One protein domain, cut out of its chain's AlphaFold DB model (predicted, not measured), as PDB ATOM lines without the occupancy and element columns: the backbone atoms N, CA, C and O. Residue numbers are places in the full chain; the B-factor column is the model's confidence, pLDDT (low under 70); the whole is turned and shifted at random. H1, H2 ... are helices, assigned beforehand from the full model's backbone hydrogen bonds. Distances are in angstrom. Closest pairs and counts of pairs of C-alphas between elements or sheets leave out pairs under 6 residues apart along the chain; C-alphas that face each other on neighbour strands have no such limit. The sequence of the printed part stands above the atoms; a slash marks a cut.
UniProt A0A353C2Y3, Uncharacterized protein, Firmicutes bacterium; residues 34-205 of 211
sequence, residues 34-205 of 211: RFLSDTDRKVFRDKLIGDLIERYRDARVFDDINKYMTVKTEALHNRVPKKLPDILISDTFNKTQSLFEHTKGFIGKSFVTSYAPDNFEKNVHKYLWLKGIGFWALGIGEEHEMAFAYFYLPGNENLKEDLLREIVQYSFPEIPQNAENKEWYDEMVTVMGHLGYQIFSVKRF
ATOM      1  N   ARG A  34     -32.821  44.770 -20.295       83.38
ATOM      2  CA  ARG A  34     -32.555  43.923 -21.466       83.38
ATOM      3  C   ARG A  34     -33.801  43.759 -22.326       83.38
ATOM      4  O   ARG A  34     -34.926  43.703 -21.838       83.38
ATOM      5  N   PHE A  35     -33.592  43.614 -23.630       79.69
ATOM      6  CA  PHE A  35     -34.671  43.293 -24.555       79.69
ATOM      7  C   PHE A  35     -34.982  41.798 -24.499       79.69
ATOM      8  O   PHE A  35     -34.160  40.973 -24.890       79.69
ATOM      9  N   LEU A  36     -36.184  41.467 -24.033       80.62
ATOM     10  CA  LEU A  36     -36.751  40.125 -24.113       80.62
ATOM     11  C   LEU A  36     -37.942  40.126 -25.071       80.62
ATOM     12  O   LEU A  36     -38.797  41.024 -25.020       80.62
ATOM     13  N   SER A  37     -38.044  39.093 -25.907       83.38
ATOM     14  CA  SER A  37     -39.266  38.876 -26.679       83.38
ATOM     15  C   SER A  37     -40.448  38.585 -25.742       83.38
ATOM     16  O   SER A  37     -40.268  38.255 -24.565       83.38
ATOM     17  N   ASP A  38     -41.678  38.738 -26.234       78.62
ATOM     18  CA  ASP A  38     -42.873  38.383 -25.453       78.62
ATOM     19  C   ASP A  38     -42.878  36.882 -25.104       78.62
ATOM     20  O   ASP A  38     -43.236  36.505 -23.988       78.62
ATOM     21  N   THR A  39     -42.406  36.032 -26.022       83.38
ATOM     22  CA  THR A  39     -42.279  34.586 -25.802       83.38
ATOM     23  C   THR A  39     -41.263  34.273 -24.707       83.38
ATOM     24  O   THR A  39     -41.571  33.494 -23.808       83.38
ATOM     25  N   ASP A  40     -40.090  34.912 -24.721       83.75
ATOM     26  CA  ASP A  40     -39.057  34.674 -23.703       83.75
ATOM     27  C   ASP A  40     -39.520  35.133 -22.319       83.75
ATOM     28  O   ASP A  40     -39.307  34.436 -21.328       83.75
ATOM     29  N   ARG A  41     -40.221  36.276 -22.249       81.69
ATOM     30  CA  ARG A  41     -40.833  36.759 -21.002       81.69
ATOM     31  C   ARG A  41     -41.834  35.759 -20.443       81.69
ATOM     32  O   ARG A  41     -41.835  35.520 -19.239       81.69
ATOM     33  N   LYS A  42     -42.659  35.159 -21.303       80.50
ATOM     34  CA  LYS A  42     -43.615  34.131 -20.889       80.50
ATOM     35  C   LYS A  42     -42.905  32.883 -20.361       80.50
ATOM     36  O   LYS A  42     -43.183  32.470 -19.244       80.50
ATOM     37  N   VAL A  43     -41.961  32.325 -21.122       84.38
ATOM     38  CA  VAL A  43     -41.216  31.116 -20.721       84.38
ATOM     39  C   VAL A  43     -40.493  31.327 -19.389       84.38
ATOM     40  O   VAL A  43     -40.505  30.451 -18.528       84.38
ATOM     41  N   PHE A  44     -39.898  32.503 -19.196       84.81
ATOM     42  CA  PHE A  44     -39.231  32.858 -17.948       84.81
ATOM     43  C   PHE A  44     -40.200  32.920 -16.760       84.81
ATOM     44  O   PHE A  44     -39.911  32.364 -15.703       84.81
ATOM     45  N   ARG A  45     -41.365  33.552 -16.938       79.50
ATOM     46  CA  ARG A  45     -42.417  33.621 -15.913       79.50
ATOM     47  C   ARG A  45     -42.964  32.244 -15.550       79.50
ATOM     48  O   ARG A  45     -43.071  31.942 -14.366       79.50
ATOM     49  N   ASP A  46     -43.254  31.413 -16.550       80.75
ATOM     50  CA  ASP A  46     -43.748  30.047 -16.344       80.75
ATOM     51  C   ASP A  46     -42.727  29.219 -15.544       80.75
ATOM     52  O   ASP A  46     -43.094  28.517 -14.600       80.75
ATOM     53  N   LYS A  47     -41.432  29.362 -15.864       84.75
ATOM     54  CA  LYS A  47     -40.349  28.721 -15.112       84.75
ATOM     55  C   LYS A  47     -40.274  29.217 -13.666       84.75
ATOM     56  O   LYS A  47     -40.233  28.391 -12.763       84.75
ATOM     57  N   LEU A  48     -40.291  30.533 -13.437       80.06
ATOM     58  CA  LEU A  48     -40.246  31.101 -12.083       80.06
ATOM     59  C   LEU A  48     -41.388  30.589 -11.201       80.06
ATOM     60  O   LEU A  48     -41.161  30.253 -10.043       80.06
ATOM     61  N   ILE A  49     -42.605  30.511 -11.748       76.44
ATOM     62  CA  ILE A  49     -43.761  29.977 -11.019       76.44
ATOM     63  C   ILE A  49     -43.537  28.501 -10.670       76.44
ATOM     64  O   ILE A  49     -43.814  28.094  -9.542       76.44
ATOM     65  N   GLY A  50     -43.029  27.704 -11.616       78.06
ATOM     66  CA  GLY A  50     -42.690  26.300 -11.380       78.06
ATOM     67  C   GLY A  50     -41.671  26.129 -10.250       78.06
ATOM     68  O   GLY A  50     -41.946  25.410  -9.291       78.06
ATOM     69  N   ASP A  51     -40.555  26.859 -10.329       82.44
ATOM     70  CA  ASP A  51     -39.462  26.812  -9.352       82.44
ATOM     71  C   ASP A  51     -39.933  27.249  -7.945       82.44
ATOM     72  O   ASP A  51     -39.509  26.677  -6.937       82.44
ATOM     73  N   LEU A  52     -40.829  28.243  -7.857       80.00
ATOM     74  CA  LEU A  52     -41.437  28.699  -6.599       80.00
ATOM     75  C   LEU A  52     -42.314  27.606  -5.976       80.00
ATOM     76  O   LEU A  52     -42.181  27.296  -4.790       80.00
ATOM     77  N   ILE A  53     -43.202  27.001  -6.772       77.38
ATOM     78  CA  ILE A  53     -44.118  25.952  -6.300       77.38
ATOM     79  C   ILE A  53     -43.338  24.741  -5.790       77.38
ATOM     80  O   ILE A  53     -43.663  24.212  -4.726       77.38
ATOM     81  N   GLU A  54     -42.324  24.296  -6.532       82.75
ATOM     82  CA  GLU A  54     -41.492  23.157  -6.141       82.75
ATOM     83  C   GLU A  54     -40.766  23.437  -4.822       82.75
ATOM     84  O   GLU A  54     -40.902  22.676  -3.865       82.75
ATOM     85  N   ARG A  55     -40.118  24.602  -4.705       82.75
ATOM     86  CA  ARG A  55     -39.383  24.980  -3.494       82.75
ATOM     87  C   ARG A  55     -40.270  25.047  -2.256       82.75
ATOM     88  O   ARG A  55     -39.885  24.564  -1.193       82.75
ATOM     89  N   TYR A  56     -41.454  25.646  -2.369       79.38
ATOM     90  CA  TYR A  56     -42.363  25.784  -1.227       79.38
ATOM     91  C   TYR A  56     -43.003  24.453  -0.835       79.38
ATOM     92  O   TYR A  56     -43.304  24.240   0.342       79.38
ATOM     93  N   ARG A  57     -43.175  23.539  -1.795       77.12
ATOM     94  CA  ARG A  57     -43.599  22.168  -1.518       77.12
ATOM     95  C   ARG A  57     -42.510  21.392  -0.777       77.12
ATOM     96  O   ARG A  57     -42.806  20.799   0.258       77.12
ATOM     97  N   ASP A  58     -41.268  21.450  -1.248       82.69
ATOM     98  CA  ASP A  58     -40.139  20.734  -0.641       82.69
ATOM     99  C   ASP A  58     -39.829  21.231   0.774       82.69
ATOM    100  O   ASP A  58     -39.569  20.442   1.684       82.69
ATOM    101  N   ALA A  59     -39.938  22.542   0.992       78.44
ATOM    102  CA  ALA A  59     -39.773  23.162   2.302       78.44
ATOM    103  C   ALA A  59     -40.999  23.005   3.224       78.44
ATOM    104  O   ALA A  59     -40.980  23.510   4.343       78.44
ATOM    105  N   ARG A  60     -42.068  22.326   2.774       81.94
ATOM    106  CA  ARG A  60     -43.358  22.166   3.482       81.94
ATOM    107  C   ARG A  60     -44.038  23.484   3.872       81.94
ATOM    108  O   ARG A  60     -44.964  23.492   4.677       81.94
ATOM    109  N   VAL A  61     -43.660  24.593   3.236       81.88
ATOM    110  CA  VAL A  61     -44.240  25.924   3.470       81.88
ATOM    111  C   VAL A  61     -45.740  25.919   3.171       81.88
ATOM    112  O   VAL A  61     -46.521  26.545   3.884       81.88
ATOM    113  N   PHE A  62     -46.178  25.173   2.151       80.50
ATOM    114  CA  PHE A  62     -47.606  25.033   1.853       80.50
ATOM    115  C   PHE A  62     -48.392  24.315   2.948       80.50
ATOM    116  O   PHE A  62     -49.546  24.679   3.182       80.50
ATOM    117  N   ASP A  63     -47.786  23.352   3.642       82.25
ATOM    118  CA  ASP A  63     -48.434  22.670   4.764       82.25
ATOM    119  C   ASP A  63     -48.670  23.670   5.907       82.25
ATOM    120  O   ASP A  63     -49.769  23.738   6.467       82.25
ATOM    121  N   ASP A  64     -47.670  24.506   6.196       85.62
ATOM    122  CA  ASP A  64     -47.746  25.519   7.248       85.62
ATOM    123  C   ASP A  64     -48.734  26.645   6.910       85.62
ATOM    124  O   ASP A  64     -49.547  27.028   7.759       85.62
ATOM    125  N   ILE A  65     -48.747  27.119   5.658       82.38
ATOM    126  CA  ILE A  65     -49.745  28.089   5.180       82.38
ATOM    127  C   ILE A  65     -51.151  27.492   5.290       82.38
ATOM    128  O   ILE A  65     -52.058  28.152   5.794       82.38
ATOM    129  N   ASN A  66     -51.349  26.241   4.864       82.12
ATOM    130  CA  ASN A  66     -52.656  25.588   4.927       82.12
ATOM    131  C   ASN A  66     -53.138  25.428   6.376       82.12
ATOM    132  O   ASN A  66     -54.306  25.686   6.687       82.12
ATOM    133  N   LYS A  67     -52.232  25.056   7.287       86.19
ATOM    134  CA  LYS A  67     -52.517  24.978   8.723       86.19
ATOM    135  C   LYS A  67     -52.919  26.342   9.279       86.19
ATOM    136  O   LYS A  67     -53.941  26.446   9.955       86.19
ATOM    137  N   TYR A  68     -52.161  27.387   8.958       86.12
ATOM    138  CA  TYR A  68     -52.470  28.756   9.360       86.12
ATOM    139  C   TYR A  68     -53.839  29.220   8.835       86.12
ATOM    140  O   TYR A  68     -54.667  29.713   9.604       86.12
ATOM    141  N   MET A  69     -54.105  29.019   7.543       82.50
ATOM    142  CA  MET A  69     -55.372  29.390   6.918       82.50
ATOM    143  C   MET A  69     -56.551  28.641   7.530       82.50
ATOM    144  O   MET A  69     -57.607  29.236   7.722       82.50
ATOM    145  N   THR A  70     -56.379  27.359   7.857       84.81
ATOM    146  CA  THR A  70     -57.416  26.561   8.518       84.81
ATOM    147  C   THR A  70     -57.769  27.159   9.873       84.81
ATOM    148  O   THR A  70     -58.934  27.468  10.105       84.81
ATOM    149  N   VAL A  71     -56.764  27.440  10.710       85.44
ATOM    150  CA  VAL A  71     -56.962  28.063  12.031       85.44
ATOM    151  C   VAL A  71     -57.668  29.417  11.913       85.44
ATOM    152  O   VAL A  71     -58.614  29.693  12.649       85.44
ATOM    153  N   LYS A  72     -57.241  30.275  10.978       81.81
ATOM    154  CA  LYS A  72     -57.841  31.607  10.798       81.81
ATOM    155  C   LYS A  72     -59.248  31.556  10.210       81.81
ATOM    156  O   LYS A  72     -60.111  32.313  10.649       81.81
ATOM    157  N   THR A  73     -59.499  30.677   9.246       82.12
ATOM    158  CA  THR A  73     -60.823  30.545   8.621       82.12
ATOM    159  C   THR A  73     -61.830  29.944   9.597       82.12
ATOM    160  O   THR A  73     -62.970  30.402   9.647       82.12
ATOM    161  N   GLU A  74     -61.409  28.978  10.416       82.81
ATOM    162  CA  GLU A  74     -62.238  28.423  11.483       82.81
ATOM    163  C   GLU A  74     -62.594  29.503  12.510       82.81
ATOM    164  O   GLU A  74     -63.772  29.701  12.793       82.81
ATOM    165  N   ALA A  75     -61.612  30.288  12.967       80.69
ATOM    166  CA  ALA A  75     -61.839  31.366  13.930       80.69
ATOM    167  C   ALA A  75     -62.769  32.482  13.413       80.69
ATOM    168  O   ALA A  75     -63.550  33.036  14.183       80.69
ATOM    169  N   LEU A  76     -62.681  32.835  12.127       79.12
ATOM    170  CA  LEU A  76     -63.452  33.944  11.549       79.12
ATOM    171  C   LEU A  76     -64.826  33.521  11.014       79.12
ATOM    172  O   LEU A  76     -65.759  34.319  11.025       79.12
ATOM    173  N   HIS A  77     -64.950  32.286  10.521       79.50
ATOM    174  CA  HIS A  77     -66.098  31.855   9.712       79.50
ATOM    175  C   HIS A  77     -66.664  30.485  10.088       79.50
ATOM    176  O   HIS A  77     -67.605  30.040   9.430       79.50
ATOM    177  N   ASN A  78     -66.112  29.800  11.099       78.44
ATOM    178  CA  ASN A  78     -66.487  28.435  11.493       78.44
ATOM    179  C   ASN A  78     -66.502  27.447  10.308       78.44
ATOM    180  O   ASN A  78     -67.382  26.591  10.198       78.44
ATOM    181  N   ARG A  79     -65.555  27.594   9.373       79.56
ATOM    182  CA  ARG A  79     -65.430  26.736   8.185       79.56
ATOM    183  C   ARG A  79     -63.969  26.483   7.831       79.56
ATOM    184  O   ARG A  79     -63.089  27.243   8.222       79.56
ATOM    185  N   VAL A  80     -63.738  25.454   7.022       76.25
ATOM    186  CA  VAL A  80     -62.425  25.159   6.432       76.25
ATOM    187  C   VAL A  80     -62.188  25.957   5.140       76.25
ATOM    188  O   VAL A  80     -63.163  26.310   4.463       76.25
ATOM    189  N   PRO A  81     -60.921  26.229   4.770       77.88
ATOM    190  CA  PRO A  81     -60.579  26.831   3.485       77.88
ATOM    191  C   PRO A  81     -61.085  25.992   2.304       77.88
ATOM    192  O   PRO A  81     -61.048  24.762   2.337       77.88
ATOM    193  N   LYS A  82     -61.550  26.651   1.241       78.62
ATOM    194  CA  LYS A  82     -62.060  26.003   0.023       78.62
ATOM    195  C   LYS A  82     -60.952  25.560  -0.923       78.62
ATOM    196  O   LYS A  82     -61.177  24.652  -1.724       78.62
ATOM    197  N   LYS A  83     -59.799  26.227  -0.894       77.94
ATOM    198  CA  LYS A  83     -58.667  25.949  -1.781       77.94
ATOM    199  C   LYS A  83     -57.380  25.767  -0.994       77.94
ATOM    200  O   LYS A  83     -57.166  26.420   0.023       77.94
ATOM    201  N   LEU A  84     -56.519  24.901  -1.521       75.31
ATOM    202  CA  LEU A  84     -55.168  24.707  -1.011       75.31
ATOM    203  C   LEU A  84     -54.241  25.858  -1.449       75.31
ATOM    204  O   LEU A  84     -54.492  26.474  -2.493       75.31
ATOM    205  N   PRO A  85     -53.169  26.150  -0.690       70.25
ATOM    206  CA  PRO A  85     -52.262  27.263  -0.983       70.25
ATOM    207  C   PRO A  85     -51.605  27.209  -2.366       70.25
ATOM    208  O   PRO A  85     -51.484  28.238  -3.026       70.25
ATOM    209  N   ASP A  86     -51.230  26.025  -2.845       66.56
ATOM    210  CA  ASP A  86     -50.636  25.827  -4.171       66.56
ATOM    211  C   ASP A  86     -51.623  26.164  -5.302       66.56
ATOM    212  O   ASP A  86     -51.265  26.832  -6.275       66.56
ATOM    213  N   ILE A  87     -52.893  25.781  -5.138       73.38
ATOM    214  CA  ILE A  87     -53.983  26.142  -6.053       73.38
ATOM    215  C   ILE A  87     -54.219  27.653  -6.023       73.38
ATOM    216  O   ILE A  87     -54.384  28.263  -7.076       73.38
ATOM    217  N   LEU A  88     -54.219  28.274  -4.839       69.00
ATOM    218  CA  LEU A  88     -54.398  29.722  -4.699       69.00
ATOM    219  C   LEU A  88     -53.270  30.502  -5.379       69.00
ATOM    220  O   LEU A  88     -53.536  31.491  -6.059       69.00
ATOM    221  N   ILE A  89     -52.029  30.039  -5.241       65.44
ATOM    222  CA  ILE A  89     -50.853  30.625  -5.887       65.44
ATOM    223  C   ILE A  89     -50.950  30.477  -7.406       65.44
ATOM    224  O   ILE A  89     -50.892  31.477  -8.120       65.44
ATOM    225  N   SER A  90     -51.195  29.264  -7.907       66.38
ATOM    226  CA  SER A  90     -51.332  29.008  -9.345       66.38
ATOM    227  C   SER A  90     -52.486  29.802  -9.974       66.38
ATOM    228  O   SER A  90     -52.304  30.471 -10.992       66.38
ATOM    229  N   ASP A  91     -53.664  29.819  -9.339       67.81
ATOM    230  CA  ASP A  91     -54.817  30.607  -9.791       67.81
ATOM    231  C   ASP A  91     -54.503  32.102  -9.824       67.81
ATOM    232  O   ASP A  91     -54.893  32.799 -10.767       67.81
ATOM    233  N   THR A  92     -53.809  32.598  -8.797       65.44
ATOM    234  CA  THR A  92     -53.397  33.999  -8.709       65.44
ATOM    235  C   THR A  92     -52.499  34.344  -9.883       65.44
ATOM    236  O   THR A  92     -52.822  35.268 -10.628       65.44
ATOM    237  N   PHE A  93     -51.426  33.587 -10.107       64.50
ATOM    238  CA  PHE A  93     -50.482  33.852 -11.192       64.50
ATOM    239  C   PHE A  93     -51.129  33.731 -12.582       64.50
ATOM    240  O   PHE A  93     -50.957  34.619 -13.422       64.50
ATOM    241  N   ASN A  94     -51.966  32.715 -12.811       63.66
ATOM    242  CA  ASN A  94     -52.650  32.511 -14.093       63.66
ATOM    243  C   ASN A  94     -53.640  33.637 -14.428       63.66
ATOM    244  O   ASN A  94     -53.640  34.162 -15.545       63.66
ATOM    245  N   LYS A  95     -54.476  34.053 -13.466       62.84
ATOM    246  CA  LYS A  95     -55.421  35.173 -13.657       62.84
ATOM    247  C   LYS A  95     -54.695  36.482 -13.930       62.84
ATOM    248  O   LYS A  95     -55.125  37.290 -14.749       62.84
ATOM    249  N   THR A  96     -53.581  36.656 -13.244       58.56
ATOM    250  CA  THR A  96     -52.728  37.828 -13.311       58.56
ATOM    251  C   THR A  96     -52.051  37.984 -14.666       58.56
ATOM    252  O   THR A  96     -52.100  39.064 -15.258       58.56
ATOM    253  N   GLN A  97     -51.484  36.900 -15.194       60.66
ATOM    254  CA  GLN A  97     -50.918  36.874 -16.539       60.66
ATOM    255  C   GLN A  97     -52.011  37.074 -17.594       60.66
ATOM    256  O   GLN A  97     -51.844  37.887 -18.501       60.66
ATOM    257  N   SER A  98     -53.149  36.386 -17.448       58.56
ATOM    258  CA  SER A  98     -54.280  36.521 -18.368       58.56
ATOM    259  C   SER A  98     -54.726  37.973 -18.481       58.56
ATOM    260  O   SER A  98     -54.797  38.501 -19.592       58.56
ATOM    261  N   LEU A  99     -54.960  38.664 -17.362       55.22
ATOM    262  CA  LEU A  99     -55.430  40.034 -17.473       55.22
ATOM    263  C   LEU A  99     -54.343  41.011 -17.940       55.22
ATOM    264  O   LEU A  99     -54.655  41.875 -18.756       55.22
ATOM    265  N   PHE A 100     -53.080  40.850 -17.530       58.69
ATOM    266  CA  PHE A 100     -51.984  41.651 -18.089       58.69
ATOM    267  C   PHE A 100     -51.960  41.600 -19.627       58.69
ATOM    268  O   PHE A 100     -51.907  42.639 -20.284       58.69
ATOM    269  N   GLU A 101     -52.070  40.407 -20.215       59.66
ATOM    270  CA  GLU A 101     -52.093  40.242 -21.672       59.66
ATOM    271  C   GLU A 101     -53.316  40.899 -22.331       59.66
ATOM    272  O   GLU A 101     -53.210  41.413 -23.445       59.66
ATOM    273  N   HIS A 102     -54.462  40.940 -21.645       55.34
ATOM    274  CA  HIS A 102     -55.669  41.605 -22.145       55.34
ATOM    275  C   HIS A 102     -55.595  43.129 -22.024       55.34
ATOM    276  O   HIS A 102     -56.131  43.836 -22.879       55.34
ATOM    277  N   THR A 103     -54.939  43.660 -20.989       50.25
ATOM    278  CA  THR A 103     -54.870  45.109 -20.768       50.25
ATOM    279  C   THR A 103     -53.667  45.767 -21.422       50.25
ATOM    280  O   THR A 103     -53.749  46.960 -21.704       50.25
ATOM    281  N   LYS A 104     -52.603  45.024 -21.774       55.66
ATOM    282  CA  LYS A 104     -51.363  45.595 -22.336       55.66
ATOM    283  C   LYS A 104     -51.560  46.507 -23.552       55.66
ATOM    284  O   LYS A 104     -50.838  47.489 -23.699       55.66
ATOM    285  N   GLY A 105     -52.555  46.231 -24.398       52.81
ATOM    286  CA  GLY A 105     -52.878  47.056 -25.570       52.81
ATOM    287  C   GLY A 105     -53.502  48.417 -25.234       52.81
ATOM    288  O   GLY A 105     -53.300  49.383 -25.965       52.81
ATOM    289  N   PHE A 106     -54.207  48.520 -24.105       49.72
ATOM    290  CA  PHE A 106     -54.871  49.748 -23.643       49.72
ATOM    291  C   PHE A 106     -53.929  50.689 -22.883       49.72
ATOM    292  O   PHE A 106     -54.234  51.862 -22.692       49.72
ATOM    293  N   ILE A 107     -52.771  50.175 -22.475       49.81
ATOM    294  CA  ILE A 107     -51.736  50.896 -21.729       49.81
ATOM    295  C   ILE A 107     -50.981  51.886 -22.633       49.81
ATOM    296  O   ILE A 107     -50.461  52.895 -22.160       49.81
ATOM    297  N   GLY A 108     -50.979  51.657 -23.950       41.84
ATOM    298  CA  GLY A 108     -50.321  52.523 -24.926       41.84
ATOM    299  C   GLY A 108     -48.798  52.623 -24.743       41.84
ATOM    300  O   GLY A 108     -48.208  52.123 -23.789       41.84
ATOM    301  N   LYS A 109     -48.128  53.312 -25.675       45.56
ATOM    302  CA  LYS A 109     -46.683  53.608 -25.587       45.56
ATOM    303  C   LYS A 109     -46.347  54.684 -24.548       45.56
ATOM    304  O   LYS A 109     -45.190  55.034 -24.425       45.56
ATOM    305  N   SER A 110     -47.332  55.229 -23.835       42.44
ATOM    306  CA  SER A 110     -47.193  56.301 -22.836       42.44
ATOM    307  C   SER A 110     -46.600  55.831 -21.499       42.44
ATOM    308  O   SER A 110     -46.273  56.660 -20.657       42.44
ATOM    309  N   PHE A 111     -46.430  54.520 -21.304       48.94
ATOM    310  CA  PHE A 111     -45.817  53.908 -20.115       48.94
ATOM    311  C   PHE A 111     -44.283  53.884 -20.182       48.94
ATOM    312  O   PHE A 111     -43.641  52.855 -19.978       48.94
ATOM    313  N   VAL A 112     -43.681  55.018 -20.538       51.28
ATOM    314  CA  VAL A 112     -42.240  55.100 -20.800       51.28
ATOM    315  C   VAL A 112     -41.473  55.288 -19.481       51.28
ATOM    316  O   VAL A 112     -41.614  56.291 -18.784       51.28
ATOM    317  N   THR A 113     -40.674  54.255 -19.190       54.97
ATOM    318  CA  THR A 113     -39.271  54.241 -18.710       54.97
ATOM    319  C   THR A 113     -38.878  54.411 -17.254       54.97
ATOM    320  O   THR A 113     -37.768  53.997 -16.956       54.97
ATOM    321  N   SER A 114     -39.689  54.916 -16.327       66.75
ATOM    322  CA  SER A 114     -39.181  54.998 -14.944       66.75
ATOM    323  C   SER A 114     -39.399  53.689 -14.182       66.75
ATOM    324  O   SER A 114     -40.496  53.438 -13.681       66.75
ATOM    325  N   TYR A 115     -38.331  52.916 -13.996       73.69
ATOM    326  CA  TYR A 115     -38.303  51.755 -13.095       73.69
ATOM    327  C   TYR A 115     -37.929  52.115 -11.648       73.69
ATOM    328  O   TYR A 115     -37.821  51.223 -10.813       73.69
ATOM    329  N   ALA A 116     -37.753  53.400 -11.328       78.62
ATOM    330  CA  ALA A 116     -37.379  53.857  -9.991       78.62
ATOM    331  C   ALA A 116     -38.373  53.380  -8.897       78.62
ATOM    332  O   ALA A 116     -39.578  53.635  -9.043       78.62
ATOM    333  N   PRO A 117     -37.906  52.752  -7.797       78.50
ATOM    334  CA  PRO A 117     -38.764  52.207  -6.733       78.50
ATOM    335  C   PRO A 117     -39.731  53.230  -6.117       78.50
ATOM    336  O   PRO A 117     -40.932  52.971  -6.041       78.50
ATOM    337  N   ASP A 118     -39.265  54.438  -5.799       77.25
ATOM    338  CA  ASP A 118     -40.109  55.505  -5.236       77.25
ATOM    339  C   ASP A 118     -41.242  55.935  -6.179       77.25
ATOM    340  O   ASP A 118     -42.368  56.232  -5.763       77.25
ATOM    341  N   ASN A 119     -40.939  56.009  -7.479       72.75
ATOM    342  CA  ASN A 119     -41.937  56.340  -8.489       72.75
ATOM    343  C   ASN A 119     -42.947  55.201  -8.613       72.75
ATOM    344  O   ASN A 119     -44.135  55.473  -8.814       72.75
ATOM    345  N   PHE A 120     -42.489  53.955  -8.477       71.19
ATOM    346  CA  PHE A 120     -43.337  52.774  -8.485       71.19
ATOM    347  C   PHE A 120     -44.308  52.771  -7.296       71.19
ATOM    348  O   PHE A 120     -45.512  52.652  -7.519       71.19
ATOM    349  N   GLU A 121     -43.830  53.005  -6.069       71.25
ATOM    350  CA  GLU A 121     -44.655  53.036  -4.849       71.25
ATOM    351  C   GLU A 121     -45.747  54.119  -4.903       71.25
ATOM    352  O   GLU A 121     -46.917  53.864  -4.621       71.25
ATOM    353  N   LYS A 122     -45.409  55.335  -5.351       72.75
ATOM    354  CA  LYS A 122     -46.360  56.466  -5.407       72.75
ATOM    355  C   LYS A 122     -47.467  56.293  -6.438       72.75
ATOM    356  O   LYS A 122     -48.575  56.801  -6.285       72.75
ATOM    357  N   ASN A 123     -47.155  55.613  -7.530       63.22
ATOM    358  CA  ASN A 123     -48.067  55.426  -8.655       63.22
ATOM    359  C   ASN A 123     -48.563  53.987  -8.719       63.22
ATOM    360  O   ASN A 123     -49.079  53.549  -9.747       63.22
ATOM    361  N   VAL A 124     -48.410  53.245  -7.629       58.97
ATOM    362  CA  VAL A 124     -48.663  51.817  -7.598       58.97
ATOM    363  C   VAL A 124     -50.102  51.487  -7.994       58.97
ATOM    364  O   VAL A 124     -50.330  50.521  -8.706       58.97
ATOM    365  N   HIS A 125     -51.067  52.362  -7.689       53.59
ATOM    366  CA  HIS A 125     -52.460  52.241  -8.136       53.59
ATOM    367  C   HIS A 125     -52.612  52.233  -9.669       53.59
ATOM    368  O   HIS A 125     -53.575  51.677 -10.184       53.59
ATOM    369  N   LYS A 126     -51.658  52.821 -10.402       49.22
ATOM    370  CA  LYS A 126     -51.556  52.795 -11.868       49.22
ATOM    371  C   LYS A 126     -50.630  51.677 -12.371       49.22
ATOM    372  O   LYS A 126     -50.896  51.129 -13.433       49.22
ATOM    373  N   TYR A 127     -49.565  51.330 -11.637       48.62
ATOM    374  CA  TYR A 127     -48.532  50.370 -12.068       48.62
ATOM    375  C   TYR A 127     -48.831  48.900 -11.708       48.62
ATOM    376  O   TYR A 127     -48.602  48.016 -12.534       48.62
ATOM    377  N   LEU A 128     -49.424  48.623 -10.538       49.44
ATOM    378  CA  LEU A 128     -49.921  47.291 -10.142       49.44
ATOM    379  C   LEU A 128     -50.963  46.755 -11.117       49.44
ATOM    380  O   LEU A 128     -50.958  45.565 -11.436       49.44
ATOM    381  N   TRP A 129     -51.832  47.647 -11.602       42.81
ATOM    382  CA  TRP A 129     -52.886  47.361 -12.581       42.81
ATOM    383  C   TRP A 129     -52.358  46.708 -13.861       42.81
ATOM    384  O   TRP A 129     -53.117  46.071 -14.589       42.81
ATOM    385  N   LEU A 130     -51.064  46.868 -14.138       45.59
ATOM    386  CA  LEU A 130     -50.518  46.765 -15.477       45.59
ATOM    387  C   LEU A 130     -49.295  45.864 -15.607       45.59
ATOM    388  O   LEU A 130     -48.832  45.702 -16.722       45.59
ATOM    389  N   LYS A 131     -48.765  45.269 -14.532       51.03
ATOM    390  CA  LYS A 131     -47.664  44.279 -14.609       51.03
ATOM    391  C   LYS A 131     -47.909  43.015 -13.792       51.03
ATOM    392  O   LYS A 131     -46.984  42.287 -13.460       51.03
ATOM    393  N   GLY A 132     -49.176  42.729 -13.510       48.81
ATOM    394  CA  GLY A 132     -49.530  41.445 -12.940       48.81
ATOM    395  C   GLY A 132     -49.183  41.302 -11.455       48.81
ATOM    396  O   GLY A 132     -48.714  40.265 -11.021       48.81
ATOM    397  N   ILE A 133     -49.458  42.318 -10.646       48.78
ATOM    398  CA  ILE A 133     -49.688  42.100  -9.206       48.78
ATOM    399  C   ILE A 133     -51.091  42.625  -8.825       48.78
ATOM    400  O   ILE A 133     -51.720  42.125  -7.903       48.78
ATOM    401  N   GLY A 134     -51.688  43.531  -9.614       43.31
ATOM    402  CA  GLY A 134     -53.028  44.087  -9.380       43.31
ATOM    403  C   GLY A 134     -54.200  43.100  -9.495       43.31
ATOM    404  O   GLY A 134     -55.288  43.395  -9.008       43.31
ATOM    405  N   PHE A 135     -53.995  41.906 -10.057       41.84
ATOM    406  CA  PHE A 135     -55.017  40.843 -10.052       41.84
ATOM    407  C   PHE A 135     -55.097  40.094  -8.740       41.84
ATOM    408  O   PHE A 135     -56.105  39.434  -8.479       41.84
ATOM    409  N   TRP A 136     -54.100  40.314  -7.883       44.72
ATOM    410  CA  TRP A 136     -54.189  39.951  -6.494       44.72
ATOM    411  C   TRP A 136     -55.266  40.781  -5.742       44.72
ATOM    412  O   TRP A 136     -55.809  40.327  -4.752       44.72
ATOM    413  N   ALA A 137     -55.708  41.941  -6.253       39.53
ATOM    414  CA  ALA A 137     -56.748  42.759  -5.602       39.53
ATOM    415  C   ALA A 137     -58.172  42.612  -6.192       39.53
ATOM    416  O   ALA A 137     -59.143  42.991  -5.543       39.53
ATOM    417  N   LEU A 138     -58.332  42.087  -7.416       34.72
ATOM    418  CA  LEU A 138     -59.627  42.087  -8.135       34.72
ATOM    419  C   LEU A 138     -60.291  40.707  -8.281       34.72
ATOM    420  O   LEU A 138     -61.409  40.612  -8.785       34.72
ATOM    421  N   GLY A 139     -59.638  39.631  -7.838       41.62
ATOM    422  CA  GLY A 139     -60.164  38.262  -7.951       41.62
ATOM    423  C   GLY A 139     -59.870  37.371  -6.749       41.62
ATOM    424  O   GLY A 139     -59.928  36.142  -6.872       41.62
ATOM    425  N   ILE A 140     -59.530  37.983  -5.620       54.50
ATOM    426  CA  ILE A 140     -58.968  37.316  -4.461       54.50
ATOM    427  C   ILE A 140     -59.927  37.415  -3.302       54.50
ATOM    428  O   ILE A 140     -60.220  38.480  -2.774       54.50
ATOM    429  N   GLY A 141     -60.466  36.254  -2.958       63.16
ATOM    430  CA  GLY A 141     -61.184  36.088  -1.714       63.16
ATOM    431  C   GLY A 141     -60.211  36.098  -0.544       63.16
ATOM    432  O   GLY A 141     -59.031  35.786  -0.695       63.16
ATOM    433  N   GLU A 142     -60.774  36.358   0.623       73.50
ATOM    434  CA  GLU A 142     -60.147  36.356   1.944       73.50
ATOM    435  C   GLU A 142     -59.111  35.240   2.176       73.50
ATOM    436  O   GLU A 142     -58.102  35.462   2.832       73.50
ATOM    437  N   GLU A 143     -59.298  34.051   1.593       73.56
ATOM    438  CA  GLU A 143     -58.340  32.939   1.681       73.56
ATOM    439  C   GLU A 143     -56.940  33.287   1.148       73.56
ATOM    440  O   GLU A 143     -55.959  32.818   1.718       73.56
ATOM    441  N   HIS A 144     -56.805  34.134   0.120       72.75
ATOM    442  CA  HIS A 144     -55.468  34.538  -0.336       72.75
ATOM    443  C   HIS A 144     -54.905  35.699   0.492       72.75
ATOM    444  O   HIS A 144     -53.687  35.790   0.633       72.75
ATOM    445  N   GLU A 145     -55.760  36.559   1.066       74.31
ATOM    446  CA  GLU A 145     -55.330  37.561   2.056       74.31
ATOM    447  C   GLU A 145     -54.731  36.849   3.275       74.31
ATOM    448  O   GLU A 145     -53.632  37.182   3.719       74.31
ATOM    449  N   MET A 146     -55.399  35.790   3.746       75.50
ATOM    450  CA  MET A 146     -54.880  34.907   4.788       75.50
ATOM    451  C   MET A 146     -53.575  34.236   4.342       75.50
ATOM    452  O   MET A 146     -52.571  34.364   5.039       75.50
ATOM    453  N   ALA A 147     -53.550  33.569   3.184       76.38
ATOM    454  CA  ALA A 147     -52.358  32.867   2.706       76.38
ATOM    455  C   ALA A 147     -51.116  33.771   2.658       76.38
ATOM    456  O   ALA A 147     -50.036  33.368   3.074       76.38
ATOM    457  N   PHE A 148     -51.268  35.013   2.198       77.06
ATOM    458  CA  PHE A 148     -50.152  35.950   2.131       77.06
ATOM    459  C   PHE A 148     -49.784  36.550   3.490       77.06
ATOM    460  O   PHE A 148     -48.608  36.772   3.767       77.06
ATOM    461  N   ALA A 149     -50.764  36.793   4.367       81.44
ATOM    462  CA  ALA A 149     -50.496  37.290   5.711       81.44
ATOM    463  C   ALA A 149     -49.602  36.336   6.521       81.44
ATOM    464  O   ALA A 149     -48.875  36.804   7.395       81.44
ATOM    465  N   TYR A 150     -49.591  35.034   6.195       83.88
ATOM    466  CA  TYR A 150     -48.658  34.064   6.777       83.88
ATOM    467  C   TYR A 150     -47.193  34.507   6.658       83.88
ATOM    468  O   TYR A 150     -46.445  34.434   7.629       83.88
ATOM    469  N   PHE A 151     -46.784  35.034   5.501       82.69
ATOM    470  CA  PHE A 151     -45.408  35.490   5.274       82.69
ATOM    471  C   PHE A 151     -45.024  36.663   6.184       82.69
ATOM    472  O   PHE A 151     -43.851  36.911   6.412       82.69
ATOM    473  N   TYR A 152     -45.996  37.384   6.741       83.25
ATOM    474  CA  TYR A 152     -45.757  38.530   7.618       83.25
ATOM    475  C   TYR A 152     -45.826  38.179   9.109       83.25
ATOM    476  O   TYR A 152     -45.714  39.079   9.941       83.25
ATOM    477  N   LEU A 153     -46.008  36.900   9.459       84.94
ATOM    478  CA  LEU A 153     -45.946  36.454  10.848       84.94
ATOM    479  C   LEU A 153     -44.509  36.550  11.395       84.94
ATOM    480  O   LEU A 153     -43.556  36.335  10.642       84.94
ATOM    481  N   PRO A 154     -44.338  36.812  12.705       85.94
ATOM    482  CA  PRO A 154     -43.026  36.748  13.344       85.94
ATOM    483  C   PRO A 154     -42.366  35.379  13.134       85.94
ATOM    484  O   PRO A 154     -43.012  34.350  13.341       85.94
ATOM    485  N   GLY A 155     -41.089  35.365  12.752       86.19
ATOM    486  CA  GLY A 155     -40.329  34.146  12.452       86.19
ATOM    487  C   GLY A 155     -40.317  33.741  10.972       86.19
ATOM    488  O   GLY A 155     -39.576  32.828  10.608       86.19
ATOM    489  N   ASN A 156     -41.092  34.420  10.117       86.19
ATOM    490  CA  ASN A 156     -41.137  34.183   8.669       86.19
ATOM    491  C   ASN A 156     -40.364  35.240   7.860       86.19
ATOM    492  O   ASN A 156     -40.583  35.377   6.659       86.19
ATOM    493  N   GLU A 157     -39.451  35.993   8.477       89.88
ATOM    494  CA  GLU A 157     -38.777  37.136   7.850       89.88
ATOM    495  C   GLU A 157     -37.998  36.737   6.589       89.88
ATOM    496  O   GLU A 157     -38.162  37.368   5.546       89.88
ATOM    497  N   ASN A 158     -37.226  35.649   6.654       89.69
ATOM    498  CA  ASN A 158     -36.481  35.138   5.497       89.69
ATOM    499  C   ASN A 158     -37.429  34.651   4.392       89.69
ATOM    500  O   ASN A 158     -37.234  34.955   3.220       89.69
ATOM    501  N   LEU A 159     -38.501  33.947   4.772       85.44
ATOM    502  CA  LEU A 159     -39.489  33.425   3.828       85.44
ATOM    503  C   LEU A 159     -40.222  34.562   3.096       85.44
ATOM    504  O   LEU A 159     -40.489  34.476   1.898       85.44
ATOM    505  N   LYS A 160     -40.531  35.647   3.813       85.50
ATOM    506  CA  LYS A 160     -41.086  36.872   3.237       85.50
ATOM    507  C   LYS A 160     -40.123  37.508   2.249       85.50
ATOM    508  O   LYS A 160     -40.548  37.914   1.172       85.50
ATOM    509  N   GLU A 161     -38.859  37.651   2.633       87.06
ATOM    510  CA  GLU A 161     -37.852  38.272   1.781       87.06
ATOM    511  C   GLU A 161     -37.670  37.483   0.478       87.06
ATOM    512  O   GLU A 161     -37.698  38.077  -0.601       87.06
ATOM    513  N   ASP A 162     -37.597  36.153   0.567       85.00
ATOM    514  CA  ASP A 162     -37.516  35.260  -0.591       85.00
ATOM    515  C   ASP A 162     -38.732  35.415  -1.515       85.00
ATOM    516  O   ASP A 162     -38.568  35.639  -2.717       85.00
ATOM    517  N   LEU A 163     -39.951  35.390  -0.959       82.94
ATOM    518  CA  LEU A 163     -41.179  35.610  -1.730       82.94
ATOM    519  C   LEU A 163     -41.151  36.958  -2.464       82.94
ATOM    520  O   LEU A 163     -41.497  37.046  -3.643       82.94
ATOM    521  N   LEU A 164     -40.766  38.031  -1.771       83.50
ATOM    522  CA  LEU A 164     -40.748  39.372  -2.351       83.50
ATOM    523  C   LEU A 164     -39.701  39.487  -3.464       83.50
ATOM    524  O   LEU A 164     -39.997  40.080  -4.503       83.50
ATOM    525  N   ARG A 165     -38.516  38.885  -3.299       86.00
ATOM    526  CA  ARG A 165     -37.483  38.812  -4.350       86.00
ATOM    527  C   ARG A 165     -38.024  38.123  -5.606       86.00
ATOM    528  O   ARG A 165     -37.828  38.628  -6.715       86.00
ATOM    529  N   GLU A 166     -38.756  37.023  -5.441       80.44
ATOM    530  CA  GLU A 166     -39.369  36.279  -6.548       80.44
ATOM    531  C   GLU A 166     -40.475  37.080  -7.245       80.44
ATOM    532  O   GLU A 166     -40.517  37.140  -8.476       80.44
ATOM    533  N   ILE A 167     -41.322  37.776  -6.481       78.50
ATOM    534  CA  ILE A 167     -42.358  38.667  -7.021       78.50
ATOM    535  C   ILE A 167     -41.739  39.800  -7.851       78.50
ATOM    536  O   ILE A 167     -42.224  40.101  -8.949       78.50
ATOM    537  N   VAL A 168     -40.664  40.431  -7.363       82.38
ATOM    538  CA  VAL A 168     -39.956  41.485  -8.109       82.38
ATOM    539  C   VAL A 168     -39.392  40.923  -9.415       82.38
ATOM    540  O   VAL A 168     -39.614  41.502 -10.479       82.38
ATOM    541  N   GLN A 169     -38.730  39.769  -9.372       83.75
ATOM    542  CA  GLN A 169     -38.170  39.141 -10.569       83.75
ATOM    543  C   GLN A 169     -39.251  38.743 -11.588       83.75
ATOM    544  O   GLN A 169     -39.075  38.954 -12.788       83.75
ATOM    545  N   TYR A 170     -40.388  38.225 -11.121       78.94
ATOM    546  CA  TYR A 170     -41.536  37.886 -11.965       78.94
ATOM    547  C   TYR A 170     -42.131  39.113 -12.674       78.94
ATOM    548  O   TYR A 170     -42.528  39.049 -13.846       78.94
ATOM    549  N   SER A 171     -42.182  40.241 -11.965       75.00
ATOM    550  CA  SER A 171     -42.791  41.487 -12.444       75.00
ATOM    551  C   SER A 171     -41.901  42.235 -13.431       75.00
ATOM    552  O   SER A 171     -42.408  42.895 -14.343       75.00
ATOM    553  N   PHE A 172     -40.585  42.100 -13.269       80.38
ATOM    554  CA  PHE A 172     -39.571  42.778 -14.071       80.38
ATOM    555  C   PHE A 172     -38.555  41.795 -14.683       80.38
ATOM    556  O   PHE A 172     -37.355  41.903 -14.419       80.38
ATOM    557  N   PRO A 173     -39.002  40.836 -15.518       81.75
ATOM    558  CA  PRO A 173     -38.122  39.831 -16.118       81.75
ATOM    559  C   PRO A 173     -37.069  40.440 -17.056       81.75
ATOM    560  O   PRO A 173     -36.037  39.830 -17.320       81.75
ATOM    561  N   GLU A 174     -37.321  41.643 -17.572       81.44
ATOM    562  CA  GLU A 174     -36.400  42.403 -18.414       81.44
ATOM    563  C   GLU A 174     -35.172  42.952 -17.669       81.44
ATOM    564  O   GLU A 174     -34.195  43.336 -18.315       81.44
ATOM    565  N   ILE A 175     -35.191  42.986 -16.335       86.88
ATOM    566  CA  ILE A 175     -34.067  43.455 -15.522       86.88
ATOM    567  C   ILE A 175     -33.213  42.234 -15.128       86.88
ATOM    568  O   ILE A 175     -33.730  41.282 -14.550       86.88
ATOM    569  N   PRO A 176     -31.908  42.195 -15.452       87.50
ATOM    570  CA  PRO A 176     -31.035  41.098 -15.070       87.50
ATOM    571  C   PRO A 176     -30.644  41.179 -13.590       87.50
ATOM    572  O   PRO A 176     -30.304  42.247 -13.081       87.50
ATOM    573  N   GLN A 177     -30.588  40.023 -12.929       88.88
ATOM    574  CA  GLN A 177     -30.036  39.874 -11.580       88.88
ATOM    575  C   GLN A 177     -28.504  39.838 -11.629       88.88
ATOM    576  O   GLN A 177     -27.881  38.778 -11.656       88.88
ATOM    577  N   ASN A 178     -27.890  41.014 -11.690       89.75
ATOM    578  CA  ASN A 178     -26.443  41.197 -11.637       89.75
ATOM    579  C   ASN A 178     -26.066  42.174 -10.510       89.75
ATOM    580  O   ASN A 178     -26.929  42.758  -9.859       89.75
ATOM    581  N   ALA A 179     -24.763  42.342 -10.266       90.50
ATOM    582  CA  ALA A 179     -24.275  43.228  -9.210       90.50
ATOM    583  C   ALA A 179     -24.696  44.696  -9.414       90.50
ATOM    584  O   ALA A 179     -24.922  45.395  -8.433       90.50
ATOM    585  N   GLU A 180     -24.839  45.135 -10.667       90.06
ATOM    586  CA  GLU A 180     -25.227  46.506 -11.028       90.06
ATOM    587  C   GLU A 180     -26.659  46.837 -10.590       90.06
ATOM    588  O   GLU A 180     -26.913  47.929 -10.099       90.06
ATOM    589  N   ASN A 181     -27.587  45.885 -10.713       90.06
ATOM    590  CA  ASN A 181     -28.995  46.091 -10.368       90.06
ATOM    591  C   ASN A 181     -29.337  45.689  -8.927       90.06
ATOM    592  O   ASN A 181     -30.506  45.729  -8.548       90.06
ATOM    593  N   LYS A 182     -28.355  45.256  -8.125       91.44
ATOM    594  CA  LYS A 182     -28.606  44.705  -6.786       91.44
ATOM    595  C   LYS A 182     -29.352  45.693  -5.885       91.44
ATOM    596  O   LYS A 182     -30.363  45.326  -5.301       91.44
ATOM    597  N   GLU A 183     -28.866  46.930  -5.810       91.38
ATOM    598  CA  GLU A 183     -29.464  47.988  -4.985       91.38
ATOM    599  C   GLU A 183     -30.913  48.262  -5.398       91.38
ATOM    600  O   GLU A 183     -31.809  48.259  -4.560       91.38
ATOM    601  N   TRP A 184     -31.163  48.354  -6.705       91.12
ATOM    602  CA  TRP A 184     -32.511  48.513  -7.240       91.12
ATOM    603  C   TRP A 184     -33.444  47.355  -6.848       91.12
ATOM    604  O   TRP A 184     -34.595  47.587  -6.481       91.12
ATOM    605  N   TYR A 185     -32.963  46.107  -6.900       89.25
ATOM    606  CA  TYR A 185     -33.751  44.949  -6.467       89.25
ATOM    607  C   TYR A 185     -34.071  45.011  -4.973       89.25
ATOM    608  O   TYR A 185     -35.218  44.775  -4.602       89.25
ATOM    609  N   ASP A 186     -33.089  45.331  -4.130       91.00
ATOM    610  CA  ASP A 186     -33.269  45.407  -2.677       91.00
ATOM    611  C   ASP A 186     -34.263  46.540  -2.297       91.00
ATOM    612  O   ASP A 186     -35.162  46.349  -1.467       91.00
ATOM    613  N   GLU A 187     -34.192  47.693  -2.973       89.06
ATOM    614  CA  GLU A 187     -35.164  48.788  -2.829       89.06
ATOM    615  C   GLU A 187     -36.566  48.379  -3.306       89.06
ATOM    616  O   GLU A 187     -37.565  48.597  -2.614       89.06
ATOM    617  N   MET A 188     -36.659  47.732  -4.470       85.25
ATOM    618  CA  MET A 188     -37.938  47.289  -5.021       85.25
ATOM    619  C   MET A 188     -38.589  46.196  -4.160       85.25
ATOM    620  O   MET A 188     -39.810  46.187  -4.008       85.25
ATOM    621  N   VAL A 189     -37.803  45.306  -3.544       86.75
ATOM    622  CA  VAL A 189     -38.283  44.319  -2.556       86.75
ATOM    623  C   VAL A 189     -38.910  45.020  -1.353       86.75
ATOM    624  O   VAL A 189     -39.996  44.637  -0.914       86.75
ATOM    625  N   THR A 190     -38.272  46.083  -0.859       86.69
ATOM    626  CA  THR A 190     -38.799  46.892   0.249       86.69
ATOM    627  C   THR A 190     -40.135  47.535  -0.126       86.69
ATOM    628  O   THR A 190     -41.122  47.382   0.597       86.69
ATOM    629  N   VAL A 191     -40.196  48.169  -1.303       81.69
ATOM    630  CA  VAL A 191     -41.424  48.767  -1.847       81.69
ATOM    631  C   VAL A 191     -42.531  47.719  -1.987       81.69
ATOM    632  O   VAL A 191     -43.637  47.915  -1.485       81.69
ATOM    633  N   MET A 192     -42.246  46.563  -2.592       77.56
ATOM    634  CA  MET A 192     -43.220  45.470  -2.717       77.56
ATOM    635  C   MET A 192     -43.691  44.947  -1.356       77.56
ATOM    636  O   MET A 192     -44.861  44.594  -1.213       77.56
ATOM    637  N   GLY A 193     -42.823  44.939  -0.343       77.88
ATOM    638  CA  GLY A 193     -43.180  44.579   1.027       77.88
ATOM    639  C   GLY A 193     -44.182  45.546   1.665       77.88
ATOM    640  O   GLY A 193     -45.150  45.107   2.288       77.88
ATOM    641  N   HIS A 194     -43.999  46.859   1.498       79.00
ATOM    642  CA  HIS A 194     -44.957  47.858   1.994       79.00
ATOM    643  C   HIS A 194     -46.310  47.751   1.288       79.00
ATOM    644  O   HIS A 194     -47.362  47.759   1.932       79.00
ATOM    645  N   LEU A 195     -46.276  47.594  -0.034       72.88
ATOM    646  CA  LEU A 195     -47.467  47.440  -0.860       72.88
ATOM    647  C   LEU A 195     -48.230  46.165  -0.506       72.88
ATOM    648  O   LEU A 195     -49.439  46.211  -0.283       72.88
ATOM    649  N   GLY A 196     -47.524  45.042  -0.379       70.88
ATOM    650  CA  GLY A 196     -48.092  43.776   0.070       70.88
ATOM    651  C   GLY A 196     -48.762  43.909   1.438       70.88
ATOM    652  O   GLY A 196     -49.903  43.503   1.622       70.88
ATOM    653  N   TYR A 197     -48.114  44.569   2.396       69.69
ATOM    654  CA  TYR A 197     -48.714  44.785   3.711       69.69
ATOM    655  C   TYR A 197     -50.049  45.558   3.661       69.69
ATOM    656  O   TYR A 197     -50.988  45.228   4.391       69.69
ATOM    657  N   GLN A 198     -50.141  46.579   2.800       69.00
ATOM    658  CA  GLN A 198     -51.328  47.428   2.657       69.00
ATOM    659  C   GLN A 198     -52.465  46.745   1.893       69.00
ATOM    660  O   GLN A 198     -53.592  46.711   2.385       69.00
ATOM    661  N   ILE A 199     -52.182  46.210   0.702       66.50
ATOM    662  CA  ILE A 199     -53.212  45.643  -0.183       66.50
ATOM    663  C   ILE A 199     -53.800  44.387   0.462       66.50
ATOM    664  O   ILE A 199     -55.006  44.172   0.396       66.50
ATOM    665  N   PHE A 200     -52.969  43.584   1.136       62.97
ATOM    666  CA  PHE A 200     -53.384  42.300   1.692       62.97
ATOM    667  C   PHE A 200     -54.038  42.382   3.061       62.97
ATOM    668  O   PHE A 200     -54.278  41.355   3.695       62.97
ATOM    669  N   SER A 201     -54.320  43.602   3.528       64.56
ATOM    670  CA  SER A 201     -54.903  43.838   4.843       64.56
ATOM    671  C   SER A 201     -54.186  43.019   5.917       64.56
ATOM    672  O   SER A 201     -54.829  42.457   6.800       64.56
ATOM    673  N   VAL A 202     -52.850  42.927   5.857       60.12
ATOM    674  CA  VAL A 202     -52.071  42.066   6.762       60.12
ATOM    675  C   VAL A 202     -52.353  42.427   8.219       60.12
ATOM    676  O   VAL A 202     -52.398  41.544   9.060       60.12
ATOM    677  N   LYS A 203     -52.676  43.689   8.525       62.66
ATOM    678  CA  LYS A 203     -53.154  44.095   9.857       62.66
ATOM    679  C   LYS A 203     -54.350  43.281  10.373       62.66
ATOM    680  O   LYS A 203     -54.435  43.045  11.567       62.66
ATOM    681  N   ARG A 204     -55.259  42.856   9.492       67.06
ATOM    682  CA  ARG A 204     -56.466  42.089   9.830       67.06
ATOM    683  C   ARG A 204     -56.173  40.608  10.100       67.06
ATOM    684  O   ARG A 204     -56.891  39.983  10.872       67.06
ATOM    685  N   PHE A 205     -55.144  40.038   9.472       64.44
ATOM    686  CA  PHE A 205     -54.873  38.593   9.530       64.44
ATOM    687  C   PHE A 205     -53.549  38.235  10.223       64.44
ATOM    688  O   PHE A 205     -53.499  37.261  10.974       64.44
TER     689      PHE A 205
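AT A GLANCE: This is residues 34 to 205 of the 211 residues of an uncharacterized protein of Firmicutes bacterium (UniProt A0A353C2Y3). The core is helix H8, with H1 along one side of it and H9 crossing its opposite side. H3 runs loosely along H1, opposite ways, with H6 on its flank, and H4 packs along H9; at one end H7 crosses H2 and has short H10 on it, while residues 178 to 183 stick out. The printed part has 172 residues with ten named helices, H1 to H10 in order, and no named strand: class all helix. It is compact, with a radius of gyration of the C-alphas of 16.3 A and spans of 49 by 34 by 30 A.

IN THESE COORDINATES: H1, residues 38 to 58, begins at C-alpha 38 (-42.873, 38.383, -25.453) and is 30.6 A long. H2 holds residues 61 to 77, 23.5 A, and H3 residues 85 to 103, 26.8 A. H4 is residues 117 to 122, H5 124 to 130, H6 135 to 138 and H7 142 to 152. H8, residues 157 to 171, is 21.1 A long and begins at C-alpha 157 (-38.777, 37.136, 7.850). H9, residues 182 to 199, is 25.5 A long, and H10, residues 202 to 205, ends at C-alpha 205 (-54.873, 38.593, 9.530).

HOW THE PARTS SIT: H3 is the hub, touching H1, H2, H5, H6 and H7. H1 only just touches it, with 3 pairs of C-alphas within 8 A, through residues 49 to 53 of H1 and 86 to 93 of H3; the closest C-alphas, of Ile 53 and Asp 86, are 6.9 A apart, at a shallow tilt of 12 degrees, opposite ways. H6 touches residues 92 to 99 of H3, with the C-alphas of Thr 96 and Phe 135 closest at 5.0 A. H2 touches H7 at a steep tilt of 54 degrees, closest at the C-alphas of Met 69 and Met 146, 5.9 A. H10 touches H7, closest at the C-alphas of Ala 149 and Val 202, 5.1 A. H8 touches residues 185 to 193 of H9, about perpendicular at 78 degrees, with the C-alphas of Leu 164 and Val 189 closest at 5.5 A. H4 touches H9 at a shallow tilt of 22 degrees, closest at the C-alphas of Pro 117 and Met 188, 5.3 A. H3 and H8 are apart. Every O i to N i+4 pair is within hydrogen-bond range in H1, H2, H3, H4, H8 and H9; in H7 5 of 7 are, in H5 1 of 3, beside 2 of 4 O i to N i+3 pairs, and H6 and H10 are too short for such a pair.

THE WHOLE: The C-alphas of Asn 78 and Glu 180, the two farthest apart, are 50.4 A apart. The printed part has no cut. The link from H3 to H4, 13 residues, is long. Mean pLDDT of the printed part is 73.1; it is under 70 at residue 86 and residues 88 to 114, 123 to 141 and 197 to 205.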